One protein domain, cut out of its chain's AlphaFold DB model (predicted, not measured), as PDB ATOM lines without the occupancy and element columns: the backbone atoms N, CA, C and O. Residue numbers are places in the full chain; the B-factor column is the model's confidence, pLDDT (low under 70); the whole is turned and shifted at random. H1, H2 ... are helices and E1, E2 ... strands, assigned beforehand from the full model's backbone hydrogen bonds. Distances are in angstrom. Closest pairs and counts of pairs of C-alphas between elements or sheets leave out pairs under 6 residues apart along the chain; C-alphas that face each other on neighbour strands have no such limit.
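What this domain is: This is residues 21 to 155 of the 155 residues of an uncharacterized protein of hydrothermal vent metagenome (UniProt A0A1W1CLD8). A long, twisted sheet has E3 in its middle, and the long helix H1 packs on it, running along the strands over E2, E3 and E6; the shorter helix H2 covers part of E3 next to the start of H1. The hairpin of E1 and E2 makes one edge of the sheet, E4 is an edge beside E6, and the loop residues 123 to 128 stick out. The printed part has 135 residues, in the order E1, E2, H1, E3, H2, E4, E5, E6, and its class is mixed, helices and strands. The sheet is branched: E2 and E3 are parallel, the other neighbour pairs antiparallel. The whole is only just compact, close to loose, with a radius of gyration of the C-alphas of 17.0 A and spans of 50 by 34 by 27 A.

Where its parts are: E1, residues 22 to 28, begins with C-alpha 22 at (157.507, 195.356, 143.307). E2 is residues 31 to 44, 39.8 A long. H1 is residues 51 to 75, 35.6 A long, and E3 is residues 80 to 92, 39.9 A long. H2 is residues 98 to 109, E4 residues 115 to 120 and E5 residues 138 to 140. E5 runs on into E6, residues 142 to 151, across a break of 1 residue, at 58 degrees. E6 is 29.7 A long, and C-alpha 151 stands at (157.867, 191.823, 123.361).

How they stand to each other: E3 has E2 on one side, with N 86 and O 38 2.9 A apart, and E6 and E5 on the other side. Across E3 and E6, N 87 and O 144 are 2.7 A apart; across E3 and E5, N 139 and O 91 are 2.7 A apart. In the hairpin of E1 and E2, N 35 and O 24 are 2.8 A apart. E4 is antiparallel to E6, with N 117 and O 145 2.8 A apart. E2, H1 and E3 form a strand-helix-strand unit, two parallel neighbour strands with a helix between, and its crossover is right-handed. H1 is on the sheet at a height of 7.1 A; its closest C-alphas to E3 are Ile 66 and Gly 83, 4.5 A apart. H2 is on the sheet at a height of 8.8 A, over E3. H1 and H2 are close but not clearly touching, with the C-alphas of Phe 51 and Phe 104 6.8 A apart, at a steep tilt of 42 degrees. In H1 and H2 every O i to N i+4 pair is within hydrogen-bond range.

The domain as a whole: The C-alphas farthest apart, those of Glu 77 and Asn 127, are 50.6 A apart. The printed part has no cut. The link from E4 to E5, residues 121 to 137, is long. The mean pLDDT of the printed part is 81.3; residues 21 to 25, 27, 46 to 51, 122 to 130 and 154 to 155 are under 70.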
ATOM      1  N   ARG A  21     161.331 194.820 146.170       46.56
ATOM      2  CA  ARG A  21     160.838 194.268 144.892       46.56
ATOM      3  C   ARG A  21     159.335 194.537 144.769       46.56
ATOM      4  O   ARG A  21     158.603 194.211 145.700       46.56
ATOM      5  N   ILE A  22     158.914 195.156 143.668       52.16
ATOM      6  CA  ILE A  22     157.507 195.356 143.307       52.16
ATOM      7  C   ILE A  22     157.337 194.740 141.919       52.16
ATOM      8  O   ILE A  22     157.906 195.253 140.953       52.16
ATOM      9  N   ASP A  23     156.583 193.647 141.856       54.31
ATOM     10  CA  ASP A  23     156.217 192.972 140.614       54.31
ATOM     11  C   ASP A  23     154.780 193.424 140.308       54.31
ATOM     12  O   ASP A  23     153.876 193.171 141.107       54.31
ATOM     13  N   LEU A  24     154.564 194.182 139.225       61.91
ATOM     14  CA  LEU A  24     153.226 194.680 138.870       61.91
ATOM     15  C   LEU A  24     152.684 193.892 137.680       61.91
ATOM     16  O   LEU A  24     153.285 193.882 136.606       61.91
ATOM     17  N   TYR A  25     151.512 193.293 137.870       65.19
ATOM     18  CA  TYR A  25     150.758 192.597 136.835       65.19
ATOM     19  C   TYR A  25     149.499 193.400 136.523       65.19
ATOM     20  O   TYR A  25     148.689 193.686 137.412       65.19
ATOM     21  N   PHE A  26     149.328 193.788 135.262       71.62
ATOM     22  CA  PHE A  26     148.144 194.527 134.837       71.62
ATOM     23  C   PHE A  26     147.755 194.166 133.406       71.62
ATOM     24  O   PHE A  26     148.586 193.761 132.592       71.62
ATOM     25  N   SER A  27     146.470 194.326 133.105       66.12
ATOM     26  CA  SER A  27     145.921 194.141 131.766       66.12
ATOM     27  C   SER A  27     145.278 195.433 131.270       66.12
ATOM     28  O   SER A  27     144.497 196.053 132.000       66.12
ATOM     29  N   ILE A  28     145.557 195.813 130.024       71.25
ATOM     30  CA  ILE A  28     144.867 196.900 129.315       71.25
ATOM     31  C   ILE A  28     144.245 196.295 128.064       71.25
ATOM     32  O   ILE A  28     144.955 195.678 127.280       71.25
ATOM     33  N   ASP A  29     142.932 196.454 127.889       73.88
ATOM     34  CA  ASP A  29     142.202 195.961 126.712       73.88
ATOM     35  C   ASP A  29     142.490 194.480 126.385       73.88
ATOM     36  O   ASP A  29     142.744 194.128 125.240       73.88
ATOM     37  N   GLU A  30     142.477 193.617 127.413       77.69
ATOM     38  CA  GLU A  30     142.782 192.168 127.332       77.69
ATOM     39  C   GLU A  30     144.248 191.823 127.007       77.69
ATOM     40  O   GLU A  30     144.617 190.652 126.947       77.69
ATOM     41  N   ILE A  31     145.112 192.828 126.859       80.38
ATOM     42  CA  ILE A  31     146.551 192.644 126.702       80.38
ATOM     43  C   ILE A  31     147.192 192.607 128.087       80.38
ATOM     44  O   ILE A  31     147.146 193.583 128.835       80.38
ATOM     45  N   GLU A  32     147.802 191.472 128.417       84.12
ATOM     46  CA  GLU A  32     148.526 191.267 129.670       84.12
ATOM     47  C   GLU A  32     149.952 191.819 129.590       84.12
ATOM     48  O   GLU A  32     150.653 191.648 128.580       84.12
ATOM     49  N   TYR A  33     150.378 192.450 130.683       84.75
ATOM     50  CA  TYR A  33     151.714 192.995 130.879       84.75
ATOM     51  C   TYR A  33     152.289 192.541 132.221       84.75
ATOM     52  O   TYR A  33     151.600 192.535 133.244       84.75
ATOM     53  N   ILE A  34     153.587 192.240 132.222       86.19
ATOM     54  CA  ILE A  34     154.393 192.103 133.443       86.19
ATOM     55  C   ILE A  34     155.333 193.298 133.554       86.19
ATOM     56  O   ILE A  34     156.019 193.638 132.592       86.19
ATOM     57  N   ILE A  35     155.422 193.906 134.734       88.75
ATOM     58  CA  ILE A  35     156.444 194.909 135.041       88.75
ATOM     59  C   ILE A  35     157.353 194.378 136.135       88.75
ATOM     60  O   ILE A  35     156.894 193.993 137.210       88.75
ATOM     61  N   GLU A  36     158.652 194.480 135.889       88.50
ATOM     62  CA  GLU A  36     159.689 194.284 136.895       88.50
ATOM     63  C   GLU A  36     160.404 195.608 137.126       88.50
ATOM     64  O   GLU A  36     160.996 196.185 136.209       88.50
ATOM     65  N   ALA A  37     160.355 196.099 138.362       90.50
ATOM     66  CA  ALA A  37     160.973 197.360 138.742       90.50
ATOM     67  C   ALA A  37     162.160 197.140 139.683       90.50
ATOM     68  O   ALA A  37     162.092 196.363 140.639       90.50
ATOM     69  N   LYS A  38     163.249 197.875 139.443       90.50
ATOM     70  CA  LYS A  38     164.391 197.990 140.361       90.50
ATOM     71  C   LYS A  38     164.518 199.417 140.875       90.50
ATOM     72  O   LYS A  38     164.082 200.372 140.237       90.50
ATOM     73  N   HIS A  39     165.150 199.560 142.031       88.69
ATOM     74  CA  HIS A  39     165.454 200.852 142.634       88.69
ATOM     75  C   HIS A  39     166.967 201.037 142.749       88.69
ATOM     76  O   HIS A  39     167.673 200.087 143.086       88.69
ATOM     77  N   GLN A  40     167.458 202.248 142.475       88.25
ATOM     78  CA  GLN A  40     168.867 202.597 142.622       88.25
ATOM     79  C   GLN A  40     169.054 203.993 143.227       88.25
ATOM     80  O   GLN A  40     168.633 205.004 142.666       88.25
ATOM     81  N   TRP A  41     169.788 204.058 144.339       87.94
ATOM     82  CA  TRP A  41     170.236 205.311 144.953       87.94
ATOM     83  C   TRP A  41     171.537 205.803 144.308       87.94
ATOM     84  O   TRP A  41     172.544 205.092 144.294       87.94
ATOM     85  N   LEU A  42     171.552 207.043 143.821       88.12
ATOM     86  CA  LEU A  42     172.678 207.601 143.073       88.12
ATOM     87  C   LEU A  42     173.300 208.786 143.823       88.12
ATOM     88  O   LEU A  42     172.766 209.888 143.810       88.12
ATOM     89  N   HIS A  43     174.435 208.573 144.490       86.94
ATOM     90  CA  HIS A  43     175.099 209.662 145.212       86.94
ATOM     91  C   HIS A  43     175.867 210.581 144.257       86.94
ATOM     92  O   HIS A  43     176.819 210.128 143.608       86.94
ATOM     93  N   PHE A  44     175.509 211.861 144.228       82.81
ATOM     94  CA  PHE A  44     176.273 212.931 143.598       82.81
ATOM     95  C   PHE A  44     177.239 213.525 144.615       82.81
ATOM     96  O   PHE A  44     176.843 214.088 145.633       82.81
ATOM     97  N   ASN A  45     178.530 213.381 144.339       74.00
ATOM     98  CA  ASN A  45     179.593 213.941 145.152       74.00
ATOM     99  C   ASN A  45     180.520 214.801 144.285       74.00
ATOM    100  O   ASN A  45     180.706 214.556 143.099       74.00
ATOM    101  N   THR A  46     181.181 215.780 144.902       58.00
ATOM    102  CA  THR A  46     182.165 216.661 144.236       58.00
ATOM    103  C   THR A  46     183.439 215.944 143.793       58.00
ATOM    104  O   THR A  46     184.290 216.523 143.122       58.00
ATOM    105  N   LYS A  47     183.602 214.675 144.181       57.22
ATOM    106  CA  LYS A  47     184.754 213.837 143.859       57.22
ATOM    107  C   LYS A  47     184.314 212.695 142.947       57.22
ATOM    108  O   LYS A  47     184.094 211.571 143.390       57.22
ATOM    109  N   SER A  48     184.257 213.018 141.659       50.62
ATOM    110  CA  SER A  48     184.532 212.088 140.560       50.62
ATOM    111  C   SER A  48     183.614 210.871 140.416       50.62
ATOM    112  O   SER A  48     184.095 209.736 140.333       50.62
ATOM    113  N   LYS A  49     182.312 211.077 140.248       56.03
ATOM    114  CA  LYS A  49     181.541 210.129 139.437       56.03
ATOM    115  C   LYS A  49     181.219 210.766 138.097       56.03
ATOM    116  O   LYS A  49     180.213 211.437 137.930       56.03
ATOM    117  N   ASN A  50     182.092 210.524 137.118       66.31
ATOM    118  CA  ASN A  50     181.759 210.802 135.723       66.31
ATOM    119  C   ASN A  50     180.485 210.027 135.372       66.31
ATOM    120  O   ASN A  50     180.335 208.880 135.811       66.31
ATOM    121  N   PHE A  51     179.620 210.595 134.529       69.00
ATOM    122  CA  PHE A  51     178.374 209.952 134.097       69.00
ATOM    123  C   PHE A  51     178.572 208.504 133.624       69.00
ATOM    124  O   PHE A  51     177.738 207.649 133.882       69.00
ATOM    125  N   ASN A  52     179.725 208.173 133.035       76.31
ATOM    126  CA  ASN A  52     180.078 206.800 132.662       76.31
ATOM    127  C   ASN A  52     179.988 205.782 133.815       76.31
ATOM    128  O   ASN A  52     179.676 204.620 133.568       76.31
ATOM    129  N   SER A  53     180.260 206.190 135.057       78.25
ATOM    130  CA  SER A  53     180.067 205.337 136.236       78.25
ATOM    131  C   SER A  53     178.582 205.157 136.537       78.25
ATOM    132  O   SER A  53     178.135 204.028 136.700       78.25
ATOM    133  N   PHE A  54     177.812 206.247 136.547       83.19
ATOM    134  CA  PHE A  54     176.366 206.194 136.773       83.19
ATOM    135  C   PHE A  54     175.650 205.383 135.698       83.19
ATOM    136  O   PHE A  54     174.815 204.548 136.016       83.19
ATOM    137  N   LYS A  55     176.042 205.546 134.435       85.75
ATOM    138  CA  LYS A  55     175.534 204.772 133.305       85.75
ATOM    139  C   LYS A  55     175.754 203.275 133.492       85.75
ATOM    140  O   LYS A  55     174.864 202.498 133.167       85.75
ATOM    141  N   LYS A  56     176.916 202.852 134.002       87.25
ATOM    142  CA  LYS A  56     177.169 201.432 134.295       87.25
ATOM    143  C   LYS A  56     176.228 200.913 135.377       87.25
ATOM    144  O   LYS A  56     175.639 199.857 135.174       87.25
ATOM    145  N   ASP A  57     176.057 201.667 136.459       86.56
ATOM    146  CA  ASP A  57     175.161 201.294 137.557       86.56
ATOM    147  C   ASP A  57     173.705 201.224 137.066       86.56
ATOM    148  O   ASP A  57     173.033 200.211 137.233       86.56
ATOM    149  N   ILE A  58     173.235 202.255 136.362       89.94
ATOM    150  CA  ILE A  58     171.880 202.331 135.801       89.94
ATOM    151  C   ILE A  58     171.620 201.178 134.830       89.94
ATOM    152  O   ILE A  58     170.614 200.483 134.954       89.94
ATOM    153  N   ASN A  59     172.542 200.929 133.897       91.50
ATOM    154  CA  ASN A  59     172.405 199.830 132.944       91.50
ATOM    155  C   ASN A  59     172.440 198.466 133.635       91.50
ATOM    156  O   ASN A  59     171.765 197.546 133.186       91.50
ATOM    157  N   TYR A  60     173.206 198.317 134.716       92.19
ATOM    158  CA  TYR A  60     173.217 197.087 135.500       92.19
ATOM    159  C   TYR A  60     171.831 196.793 136.084       92.19
ATOM    160  O   TYR A  60     171.304 195.704 135.860       92.19
ATOM    161  N   TYR A  61     171.202 197.768 136.747       92.00
ATOM    162  CA  TYR A  61     169.853 197.591 137.299       92.00
ATOM    163  C   TYR A  61     168.779 197.454 136.221       92.00
ATOM    164  O   TYR A  61     167.867 196.646 136.382       92.00
ATOM    165  N   LEU A  62     168.904 198.171 135.103       94.06
ATOM    166  CA  LEU A  62     167.966 198.040 133.989       94.06
ATOM    167  C   LEU A  62     168.060 196.650 133.360       94.06
ATOM    168  O   LEU A  62     167.037 196.027 133.107       94.06
ATOM    169  N   ASN A  63     169.268 196.121 133.182       94.69
ATOM    170  CA  ASN A  63     169.456 194.759 132.690       94.69
ATOM    171  C   ASN A  63     168.932 193.712 133.679       94.69
ATOM    172  O   ASN A  63     168.408 192.694 133.241       94.69
ATOM    173  N   GLN A  64     169.032 193.945 134.994       92.94
ATOM    174  CA  GLN A  64     168.373 193.076 135.976       92.94
ATOM    175  C   GLN A  64     166.850 193.116 135.833       92.94
ATOM    176  O   GLN A  64     166.236 192.059 135.764       92.94
ATOM    177  N   ALA A  65     166.257 194.311 135.746       91.00
ATOM    178  CA  ALA A  65     164.820 194.482 135.533       91.00
ATOM    179  C   ALA A  65     164.355 193.769 134.255       91.00
ATOM    180  O   ALA A  65     163.394 193.010 134.279       91.00
ATOM    181  N   ILE A  66     165.089 193.959 133.154       94.06
ATOM    182  CA  ILE A  66     164.822 193.300 131.876       94.06
ATOM    183  C   ILE A  66     164.903 191.785 132.038       94.06
ATOM    184  O   ILE A  66     163.954 191.101 131.686       94.06
ATOM    185  N   ASN A  67     166.002 191.247 132.573       93.62
ATOM    186  CA  ASN A  67     166.192 189.799 132.680       93.62
ATOM    187  C   ASN A  67     165.138 189.138 133.572       93.62
ATOM    188  O   ASN A  67     164.609 188.089 133.207       93.62
ATOM    189  N   ASP A  68     164.804 189.759 134.704       88.81
ATOM    190  CA  ASP A  68     163.733 189.279 135.574       88.81
ATOM    191  C   ASP A  68     162.389 189.324 134.834       88.81
ATOM    192  O   ASP A  68     161.667 188.330 134.837       88.81
ATOM    193  N   CYS A  69     162.114 190.390 134.071       90.69
ATOM    194  CA  CYS A  69     160.893 190.496 133.271       90.69
ATOM    195  C   CYS A  69     160.827 189.413 132.193       90.69
ATOM    196  O   CYS A  69     159.789 188.779 132.033       90.69
ATOM    197  N   LYS A  70     161.935 189.141 131.488       92.31
ATOM    198  CA  LYS A  70     162.022 188.060 130.493       92.31
ATOM    199  C   LYS A  70     161.704 186.705 131.123       92.31
ATOM    200  O   LYS A  70     160.913 185.942 130.574       92.31
ATOM    201  N   ASN A  71     162.286 186.419 132.287       88.56
ATOM    202  CA  ASN A  71     162.032 185.176 133.014       88.56
ATOM    203  C   ASN A  71     160.565 185.074 133.454       88.56
ATOM    204  O   ASN A  71     159.938 184.030 133.271       88.56
ATOM    205  N   SER A  72     160.001 186.157 133.988       85.81
ATOM    206  CA  SER A  72     158.598 186.223 134.407       85.81
ATOM    207  C   SER A  72     157.642 186.061 133.217       85.81
ATOM    208  O   SER A  72     156.677 185.307 133.323       85.81
ATOM    209  N   MET A  73     157.930 186.671 132.063       87.88
ATOM    210  CA  MET A  73     157.152 186.502 130.825       87.88
ATOM    211  C   MET A  73     157.169 185.054 130.325       87.88
ATOM    212  O   MET A  73     156.124 184.512 129.973       87.88
ATOM    213  N   LEU A  74     158.339 184.402 130.327       88.00
ATOM    214  CA  LEU A  74     158.468 183.000 129.913       88.00
ATOM    215  C   LEU A  74     157.697 182.051 130.840       88.00
ATOM    216  O   LEU A  74     157.032 181.142 130.353       88.00
ATOM    217  N   ASN A  75     157.756 182.276 132.155       84.62
ATOM    218  CA  ASN A  75     157.117 181.407 133.148       84.62
ATOM    219  C   ASN A  75     155.591 181.559 133.216       84.62
ATOM    220  O   ASN A  75     154.916 180.617 133.618       84.62
ATOM    221  N   ASN A  76     155.059 182.730 132.854       79.56
ATOM    222  CA  ASN A  76     153.623 183.031 132.918       79.56
ATOM    223  C   ASN A  76     152.958 183.083 131.533       79.56
ATOM    224  O   ASN A  76     151.809 183.484 131.426       79.56
ATOM    225  N   GLU A  77     153.684 182.722 130.468       86.25
ATOM    226  CA  GLU A  77     153.220 182.752 129.071       86.25
ATOM    227  C   GLU A  77     152.749 184.130 128.552       86.25
ATOM    228  O   GLU A  77     152.167 184.213 127.470       86.25
ATOM    229  N   ILE A  78     153.090 185.222 129.244       85.75
ATOM    230  CA  ILE A  78     152.717 186.598 128.884       85.75
ATOM    231  C   ILE A  78     153.622 187.143 127.765       85.75
ATOM    232  O   ILE A  78     154.840 186.947 127.756       85.75
ATOM    233  N   ASN A  79     153.021 187.858 126.807       91.12
ATOM    234  CA  ASN A  79     153.712 188.320 125.599       91.12
ATOM    235  C   ASN A  79     154.341 189.713 125.707       91.12
ATOM    236  O   ASN A  79     155.205 190.034 124.889       91.12
ATOM    237  N   ASN A  80     153.942 190.520 126.692       91.50
ATOM    238  CA  ASN A  80     154.392 191.903 126.832       91.50
ATOM    239  C   ASN A  80     154.964 192.143 128.226       91.50
ATOM    240  O   ASN A  80     154.426 191.669 129.229       91.50
ATOM    241  N   GLY A  81     156.041 192.913 128.297       91.94
ATOM    242  CA  GLY A  81     156.677 193.228 129.560       91.94
ATOM    243  C   GLY A  81     157.382 194.569 129.572       91.94
ATOM    244  O   GLY A  81     157.604 195.198 128.535       91.94
ATOM    245  N   LEU A  82     157.731 195.009 130.774       92.94
ATOM    246  CA  LEU A  82     158.424 196.263 131.004       92.94
ATOM    247  C   LEU A  82     159.461 196.107 132.117       92.94
ATOM    248  O   LEU A  82     159.130 195.826 133.267       92.94
ATOM    249  N   GLY A  83     160.727 196.339 131.779       93.56
ATOM    250  CA  GLY A  83     161.787 196.499 132.769       93.56
ATOM    251  C   GLY A  83     161.917 197.968 133.153       93.56
ATOM    252  O   GLY A  83     162.220 198.788 132.285       93.56
ATOM    253  N   LEU A  84     161.715 198.303 134.428       94.19
ATOM    254  CA  LEU A  84     161.818 199.667 134.956       94.19
ATOM    255  C   LEU A  84     162.965 199.820 135.954       94.19
ATOM    256  O   LEU A  84     163.267 198.919 136.740       94.19
ATOM    257  N   VAL A  85     163.554 201.016 135.990       93.25
ATOM    258  CA  VAL A  85     164.455 201.440 137.067       93.25
ATOM    259  C   VAL A  85     164.035 202.803 137.586       93.25
ATOM    260  O   VAL A  85     163.966 203.769 136.828       93.25
ATOM    261  N   PHE A  86     163.827 202.877 138.897       92.31
ATOM    262  CA  PHE A  86     163.678 204.121 139.638       92.31
ATOM    263  C   PHE A  86     165.034 204.542 140.196       92.31
ATOM    264  O   PHE A  86     165.633 203.844 141.013       92.31
ATOM    265  N   ILE A  87     165.524 205.686 139.744       91.38
ATOM    266  CA  ILE A  87     166.804 206.268 140.120       91.38
ATOM    267  C   ILE A  87     166.523 207.435 141.056       91.38
ATOM    268  O   ILE A  87     165.861 208.401 140.684       91.38
ATOM    269  N   THR A  88     167.052 207.360 142.271       90.38
ATOM    270  CA  THR A  88     166.917 208.423 143.267       90.38
ATOM    271  C   THR A  88     168.276 209.074 143.488       90.38
ATOM    272  O   THR A  88     169.084 208.554 144.271       90.38
ATOM    273  N   PRO A  89     168.581 210.172 142.772       88.69
ATOM    274  CA  PRO A  89     169.782 210.928 143.038       88.69
ATOM    275  C   PRO A  89     169.700 211.601 144.398       88.69
ATOM    276  O   PRO A  89     168.651 212.079 144.826       88.69
ATOM    277  N   TYR A  90     170.834 211.625 145.080       88.25
ATOM    278  CA  TYR A  90     170.982 212.323 146.342       88.25
ATOM    279  C   TYR A  90     172.376 212.924 146.457       88.25
ATOM    280  O   TYR A  90     173.326 212.419 145.862       88.25
ATOM    281  N   TRP A  91     172.514 213.996 147.223       87.25
ATOM    282  CA  TRP A  91     173.779 214.713 147.423       87.25
ATOM    283  C   TRP A  91     173.872 215.235 148.854       87.25
ATOM    284  O   TRP A  91     172.865 215.324 149.556       87.25
ATOM    285  N   ASP A  92     175.069 215.600 149.303       86.31
ATOM    286  CA  ASP A  92     175.224 216.340 150.559       86.31
ATOM    287  C   ASP A  92     174.546 217.712 150.427       86.31
ATOM    288  O   ASP A  92     174.833 218.452 149.488       86.31
ATOM    289  N   SER A  93     173.677 218.060 151.381       80.50
ATOM    290  CA  SER A  93     172.941 219.339 151.454       80.50
ATOM    291  C   SER A  93     173.782 220.604 151.238       80.50
ATOM    292  O   SER A  93     173.245 221.646 150.872       80.50
ATOM    293  N   LYS A  94     175.100 220.533 151.455       78.38
ATOM    294  CA  LYS A  94     176.039 221.650 151.277       78.38
ATOM    295  C   LYS A  94     176.560 221.804 149.845       78.38
ATOM    296  O   LYS A  94     177.334 222.726 149.590       78.38
ATOM    297  N   LEU A  95     176.210 220.899 148.933       74.62
ATOM    298  CA  LEU A  95     176.657 220.917 147.541       74.62
ATOM    299  C   LEU A  95     175.674 221.671 146.646       74.62
ATOM    300  O   LEU A  95     174.467 221.448 146.713       74.62
ATOM    301  N   ASP A  96     176.211 222.512 145.757       72.19
ATOM    302  CA  ASP A  96     175.441 223.045 144.634       72.19
ATOM    303  C   ASP A  96     175.209 221.923 143.614       72.19
ATOM    304  O   ASP A  96     176.128 221.447 142.943       72.19
ATOM    305  N   LYS A  97     173.963 221.459 143.564       72.88
ATOM    306  CA  LYS A  97     173.517 220.297 142.791       72.88
ATOM    307  C   LYS A  97     173.198 220.613 141.334       72.88
ATOM    308  O   LYS A  97     173.093 219.687 140.533       72.88
ATOM    309  N   ASN A  98     172.987 221.886 140.998       74.69
ATOM    310  CA  ASN A  98     172.268 222.266 139.778       74.69
ATOM    311  C   ASN A  98     173.006 221.814 138.517       74.69
ATOM    312  O   ASN A  98     172.400 221.292 137.583       74.69
ATOM    313  N   GLN A  99     174.332 221.947 138.520       75.06
ATOM    314  CA  GLN A  99     175.158 221.518 137.398       75.06
ATOM    315  C   GLN A  99     175.210 219.987 137.263       75.06
ATOM    316  O   GLN A  99     175.118 219.474 136.151       75.06
ATOM    317  N   GLU A 100     175.328 219.250 138.370       77.50
ATOM    318  CA  GLU A 100     175.408 217.783 138.352       77.50
ATOM    319  C   GLU A 100     174.075 217.137 137.960       77.50
ATOM    320  O   GLU A 100     174.057 216.240 137.116       77.50
ATOM    321  N   LEU A 101     172.952 217.632 138.498       78.75
ATOM    322  CA  LEU A 101     171.612 217.194 138.097       78.75
ATOM    323  C   LEU A 101     171.354 217.489 136.621       78.75
ATOM    324  O   LEU A 101     170.975 216.582 135.886       78.75
ATOM    325  N   SER A 102     171.642 218.708 136.158       81.38
ATOM    326  CA  SER A 102     171.441 219.063 134.749       81.38
ATOM    327  C   SER A 102     172.310 218.214 133.812       81.38
ATOM    328  O   SER A 102     171.840 217.730 132.782       81.38
ATOM    329  N   ASN A 103     173.573 217.962 134.168       81.38
ATOM    330  CA  ASN A 103     174.439 217.065 133.400       81.38
ATOM    331  C   ASN A 103     173.889 215.635 133.375       81.38
ATOM    332  O   ASN A 103     173.864 215.002 132.320       81.38
ATOM    333  N   PHE A 104     173.436 215.130 134.520       85.06
ATOM    334  CA  PHE A 104     172.843 213.805 134.639       85.06
ATOM    335  C   PHE A 104     171.585 213.649 133.778       85.06
ATOM    336  O   PHE A 104     171.484 212.682 133.023       85.06
ATOM    337  N   GLU A 105     170.664 214.608 133.839       86.25
ATOM    338  CA  GLU A 105     169.436 214.632 133.038       86.25
ATOM    339  C   GLU A 105     169.739 214.659 131.540       86.25
ATOM    340  O   GLU A 105     169.224 213.838 130.780       86.25
ATOM    341  N   ASN A 106     170.640 215.550 131.118       86.00
ATOM    342  CA  ASN A 106     171.064 215.648 129.723       86.00
ATOM    343  C   ASN A 106     171.657 214.335 129.211       86.00
ATOM    344  O   ASN A 106     171.452 213.960 128.056       86.00
ATOM    345  N   GLU A 107     172.413 213.630 130.047       85.88
ATOM    346  CA  GLU A 107     173.016 212.359 129.676       85.88
ATOM    347  C   GLU A 107     172.027 211.181 129.719       85.88
ATOM    348  O   GLU A 107     172.128 210.286 128.873       85.88
ATOM    349  N   LEU A 108     171.045 211.188 130.631       87.56
ATOM    350  CA  LEU A 108     169.922 210.242 130.632       87.56
ATOM    351  C   LEU A 108     169.122 210.333 129.328       87.56
ATOM    352  O   LEU A 108     168.861 209.307 128.702       87.56
ATOM    353  N   LEU A 109     168.798 211.553 128.887       86.50
ATOM    354  CA  LEU A 109     168.024 211.807 127.664       86.50
ATOM    355  C   LEU A 109     168.742 211.365 126.379       86.50
ATOM    356  O   LEU A 109     168.097 211.124 125.363       86.50
ATOM    357  N   LYS A 110     170.074 211.235 126.404       86.81
ATOM    358  CA  LYS A 110     170.867 210.725 125.268       86.81
ATOM    359  C   LYS A 110     170.850 209.202 125.150       86.81
ATOM    360  O   LYS A 110     171.388 208.664 124.181       86.81
ATOM    361  N   GLN A 111     170.333 208.489 126.147       87.00
ATOM    362  CA  GLN A 111     170.303 207.033 126.116       87.00
ATOM    363  C   GLN A 111     169.088 206.523 125.341       87.00
ATOM    364  O   GLN A 111     168.051 207.169 125.247       87.00
ATOM    365  N   ASN A 112     169.222 205.317 124.798       88.88
ATOM    366  CA  ASN A 112     168.120 204.628 124.148       88.88
ATOM    367  C   ASN A 112     167.270 203.931 125.220       88.88
ATOM    368  O   ASN A 112     167.551 202.779 125.542       88.88
ATOM    369  N   TYR A 113     166.268 204.620 125.764       93.12
ATOM    370  CA  TYR A 113     165.209 204.073 126.623       93.12
ATOM    371  C   TYR A 113     163.857 204.239 125.926       93.12
ATOM    372  O   TYR A 113     163.694 205.160 125.131       93.12
ATOM    373  N   ASP A 114     162.899 203.361 126.218       94.12
ATOM    374  CA  ASP A 114     161.557 203.454 125.617       94.12
ATOM    375  C   ASP A 114     160.643 204.344 126.464       94.12
ATOM    376  O   ASP A 114     159.720 204.973 125.954       94.12
ATOM    377  N   ILE A 115     160.928 204.417 127.768       91.50
ATOM    378  CA  ILE A 115     160.232 205.267 128.732       91.50
ATOM    379  C   ILE A 115     161.268 206.038 129.545       91.50
ATOM    380  O   ILE A 115     162.245 205.461 130.025       91.50
ATOM    381  N   ILE A 116     161.024 207.336 129.725       93.25
ATOM    382  CA  ILE A 116     161.723 208.204 130.673       93.25
ATOM    383  C   ILE A 116     160.667 209.080 131.349       93.25
ATOM    384  O   ILE A 116     159.824 209.669 130.674       93.25
ATOM    385  N   GLY A 117     160.704 209.170 132.672       89.56
ATOM    386  CA  GLY A 117     159.831 210.023 133.471       89.56
ATOM    387  C   GLY A 117     160.586 210.615 134.653       89.56
ATOM    388  O   GLY A 117     161.566 210.041 135.121       89.56
ATOM    389  N   THR A 118     160.118 211.757 135.144       88.38
ATOM    390  CA  THR A 118     160.686 212.418 136.322       88.38
ATOM    391  C   THR A 118     159.559 212.756 137.279       88.38
ATOM    392  O   THR A 118     158.548 213.326 136.877       88.38
ATOM    393  N   PHE A 119     159.743 212.396 138.541       85.69
ATOM    394  CA  PHE A 119     158.844 212.705 139.639       85.69
ATOM    395  C   PHE A 119     159.566 213.680 140.557       85.69
ATOM    396  O   PHE A 119     160.463 213.285 141.303       85.69
ATOM    397  N   THR A 120     159.212 214.954 140.466       81.00
ATOM    398  CA  THR A 120     159.708 215.997 141.364       81.00
ATOM    399  C   THR A 120     158.740 216.178 142.519       81.00
ATOM    400  O   THR A 120     157.534 215.975 142.374       81.00
ATOM    401  N   ILE A 121     159.263 216.565 143.677       71.69
ATOM    402  CA  ILE A 121     158.410 216.938 144.803       71.69
ATOM    403  C   ILE A 121     157.998 218.387 144.588       71.69
ATOM    404  O   ILE A 121     158.772 219.300 144.868       71.69
ATOM    405  N   ASP A 122     156.806 218.568 144.031       59.78
ATOM    406  CA  ASP A 122     156.200 219.883 143.883       59.78
ATOM    407  C   ASP A 122     155.441 220.226 145.167       59.78
ATOM    408  O   ASP A 122     154.670 219.415 145.692       59.78
ATOM    409  N   VAL A 123     155.696 221.410 145.707       53.62
ATOM    410  CA  VAL A 123     154.911 221.981 146.800       53.62
ATOM    411  C   VAL A 123     154.480 223.341 146.293       53.62
ATOM    412  O   VAL A 123     155.334 224.114 145.873       53.62
ATOM    413  N   ASP A 124     153.174 223.607 146.342       51.31
ATOM    414  CA  ASP A 124     152.460 224.774 145.790       51.31
ATOM    415  C   ASP A 124     152.950 226.170 146.260       51.31
ATOM    416  O   ASP A 124     152.252 227.168 146.082       51.31
ATOM    417  N   ASP A 125     154.138 226.298 146.855       45.09
ATOM    418  CA  ASP A 125     154.692 227.559 147.327       45.09
ATOM    419  C   ASP A 125     155.828 228.043 146.413       45.09
ATOM    420  O   ASP A 125     156.978 227.607 146.480       45.09
ATOM    421  N   VAL A 126     155.430 228.985 145.561       50.00
ATOM    422  CA  VAL A 126     156.041 229.688 144.416       50.00
ATOM    423  C   VAL A 126     157.555 230.004 144.460       50.00
ATOM    424  O   VAL A 126     158.064 230.538 143.483       50.00
ATOM    425  N   ASN A 127     158.327 229.706 145.508       50.19
ATOM    426  CA  ASN A 127     159.746 230.090 145.574       50.19
ATOM    427  C   ASN A 127     160.713 229.116 146.270       50.19
ATOM    428  O   ASN A 127     161.875 229.486 146.427       50.19
ATOM    429  N   ASN A 128     160.316 227.902 146.673       51.19
ATOM    430  CA  ASN A 128     161.257 226.971 147.316       51.19
ATOM    431  C   ASN A 128     161.188 225.556 146.733       51.19
ATOM    432  O   ASN A 128     160.176 224.876 146.858       51.19
ATOM    433  N   GLU A 129     162.305 225.077 146.175       60.09
ATOM    434  CA  GLU A 129     162.471 223.656 145.862       60.09
ATOM    435  C   GLU A 129     162.323 222.820 147.140       60.09
ATOM    436  O   GLU A 129     163.094 222.980 148.096       60.09
ATOM    437  N   PHE A 130     161.358 221.900 147.161       69.56
ATOM    438  CA  PHE A 130     161.221 220.985 148.282       69.56
ATOM    439  C   PHE A 130     162.275 219.880 148.202       69.56
ATOM    440  O   PHE A 130     162.449 219.197 147.194       69.56
ATOM    441  N   ASN A 131     162.988 219.709 149.308       77.25
ATOM    442  CA  ASN A 131     164.121 218.812 149.434       77.25
ATOM    443  C   ASN A 131     163.830 217.815 150.567       77.25
ATOM    444  O   ASN A 131     163.633 218.210 151.718       77.25
ATOM    445  N   LEU A 132     163.827 216.517 150.259       80.25
ATOM    446  CA  LEU A 132     163.859 215.457 151.263       80.25
ATOM    447  C   LEU A 132     165.258 215.382 151.850       80.25
ATOM    448  O   LEU A 132     166.201 214.951 151.186       80.25
ATOM    449  N   ASN A 133     165.368 215.772 153.115       83.38
ATOM    450  CA  ASN A 133     166.616 215.727 153.856       83.38
ATOM    451  C   ASN A 133     166.642 214.490 154.752       83.38
ATOM    452  O   ASN A 133     165.743 214.271 155.564       83.38
ATOM    453  N   SER A 134     167.685 213.680 154.622       81.19
ATOM    454  CA  SER A 134     167.950 212.582 155.541       81.19
ATOM    455  C   SER A 134     168.628 213.100 156.810       81.19
ATOM    456  O   SER A 134     169.346 214.100 156.799       81.19
ATOM    457  N   ASN A 135     168.504 212.341 157.902       79.94
ATOM    458  CA  ASN A 135     169.208 212.623 159.160       79.94
ATOM    459  C   ASN A 135     170.744 212.612 159.024       79.94
ATOM    460  O   ASN A 135     171.447 213.041 159.933       79.94
ATOM    461  N   GLN A 136     171.272 212.102 157.908       82.56
ATOM    462  CA  GLN A 136     172.703 212.044 157.607       82.56
ATOM    463  C   GLN A 136     173.182 213.243 156.772       82.56
ATOM    464  O   GLN A 136     174.337 213.267 156.360       82.56
ATOM    465  N   GLY A 137     172.316 214.231 156.515       83.00
ATOM    466  CA  GLY A 137     172.651 215.427 155.734       83.00
ATOM    467  C   GLY A 137     172.595 215.229 154.217       83.00
ATOM    468  O   GLY A 137     173.067 216.091 153.477       83.00
ATOM    469  N   ASN A 138     172.016 214.118 153.748       85.44
ATOM    470  CA  ASN A 138     171.775 213.892 152.324       85.44
ATOM    471  C   ASN A 138     170.445 214.508 151.906       85.44
ATOM    472  O   ASN A 138     169.479 214.462 152.659       85.44
ATOM    473  N   THR A 139     170.392 215.011 150.685       86.31
ATOM    474  CA  THR A 139     169.237 215.681 150.098       86.31
ATOM    475  C   THR A 139     168.812 214.971 148.823       86.31
ATOM    476  O   THR A 139     169.670 214.506 148.081       86.31
ATOM    477  N   CYS A 140     167.508 214.899 148.563       86.31
ATOM    478  CA  CYS A 140     166.906 214.423 147.317       86.31
ATOM    479  C   CYS A 140     165.666 215.269 146.996       86.31
ATOM    480  O   CYS A 140     164.918 215.620 147.904       86.31
ATOM    481  N   ASN A 141     165.415 215.585 145.726       84.69
ATOM    482  CA  ASN A 141     164.224 216.333 145.296       84.69
ATOM    483  C   ASN A 141     163.463 215.677 144.134       84.69
ATOM    484  O   ASN A 141     162.415 216.182 143.730       84.69
ATOM    485  N   ALA A 142     163.994 214.585 143.582       86.25
ATOM    486  CA  ALA A 142     163.446 213.954 142.398       86.25
ATOM    487  C   ALA A 142     163.716 212.447 142.375       86.25
ATOM    488  O   ALA A 142     164.717 211.953 142.899       86.25
ATOM    489  N   VAL A 143     162.827 211.720 141.705       89.56
ATOM    490  CA  VAL A 143     163.023 210.331 141.293       89.56
ATOM    491  C   VAL A 143     162.877 210.268 139.781       89.56
ATOM    492  O   VAL A 143     161.880 210.722 139.229       89.56
ATOM    493  N   TYR A 144     163.857 209.679 139.112       91.06
ATOM    494  CA  TYR A 144     163.826 209.454 137.672       91.06
ATOM    495  C   TYR A 144     163.406 208.017 137.416       91.06
ATOM    496  O   TYR A 144     163.903 207.098 138.058       91.06
ATOM    497  N   MET A 145     162.504 207.807 136.475       94.00
ATOM    498  CA  MET A 145     162.094 206.493 136.011       94.00
ATOM    499  C   MET A 145     162.584 206.319 134.585       94.00
ATOM    500  O   MET A 145     162.333 207.167 133.735       94.00
ATOM    501  N   ILE A 146     163.250 205.206 134.318       95.19
ATOM    502  CA  ILE A 146     163.597 204.789 132.962       95.19
ATOM    503  C   ILE A 146     163.058 203.388 132.706       95.19
ATOM    504  O   ILE A 146     162.914 202.600 133.646       95.19
ATOM    505  N   GLY A 147     162.781 203.070 131.446       94.69
ATOM    506  CA  GLY A 147     162.172 201.799 131.091       94.69
ATOM    507  C   GLY A 147     162.543 201.261 129.720       94.69
ATOM    508  O   GLY A 147     162.864 202.015 128.793       94.69
ATOM    509  N   LYS A 148     162.458 199.935 129.608       95.62
ATOM    510  CA  LYS A 148     162.531 199.191 128.352       95.62
ATOM    511  C   LYS A 148     161.341 198.264 128.197       95.62
ATOM    512  O   LYS A 148     161.093 197.427 129.065       95.62
ATOM    513  N   TYR A 149     160.631 198.442 127.092       94.69
ATOM    514  CA  TYR A 149     159.560 197.569 126.657       94.69
ATOM    515  C   TYR A 149     160.145 196.263 126.125       94.69
ATOM    516  O   TYR A 149     161.226 196.241 125.536       94.69
ATOM    517  N   LEU A 150     159.430 195.170 126.363       93.50
ATOM    518  CA  LEU A 150     159.803 193.835 125.936       93.50
ATOM    519  C   LEU A 150     158.599 193.185 125.266       93.50
ATOM    520  O   LEU A 150     157.536 193.051 125.873       93.50
ATOM    521  N   SER A 151     158.792 192.731 124.033       91.19
ATOM    522  CA  SER A 151     157.867 191.823 123.361       91.19
ATOM    523  C   SER A 151     158.451 190.416 123.345       91.19
ATOM    524  O   SER A 151     159.646 190.236 123.107       91.19
ATOM    525  N   LYS A 152     157.611 189.391 123.508       82.94
ATOM    526  CA  LYS A 152     158.018 187.984 123.361       82.94
ATOM    527  C   LYS A 152     158.638 187.677 121.997       82.94
ATOM    528  O   LYS A 152     159.443 186.763 121.891       82.94
ATOM    529  N   THR A 153     158.311 188.449 120.961       77.06
ATOM    530  CA  THR A 153     158.933 188.323 119.631       77.06
ATOM    531  C   THR A 153     160.409 188.736 119.596       77.06
ATOM    532  O   THR A 153     161.084 188.473 118.607       77.06
ATOM    533  N   GLU A 154     160.895 189.408 120.641       66.44
ATOM    534  CA  GLU A 154     162.258 189.944 120.778       66.44
ATOM    535  C   GLU A 154     163.073 189.219 121.872       66.44
ATOM    536  O   GLU A 154     164.184 189.646 122.216       66.44
ATOM    537  N   LEU A 155     162.508 188.151 122.453       60.00
ATOM    538  CA  LEU A 155     163.152 187.275 123.439       60.00
ATOM    539  C   LEU A 155     163.947 186.163 122.760       60.00
ATOM    540  O   LEU A 155     165.093 185.955 123.223       60.00
TER     541      LEU A 155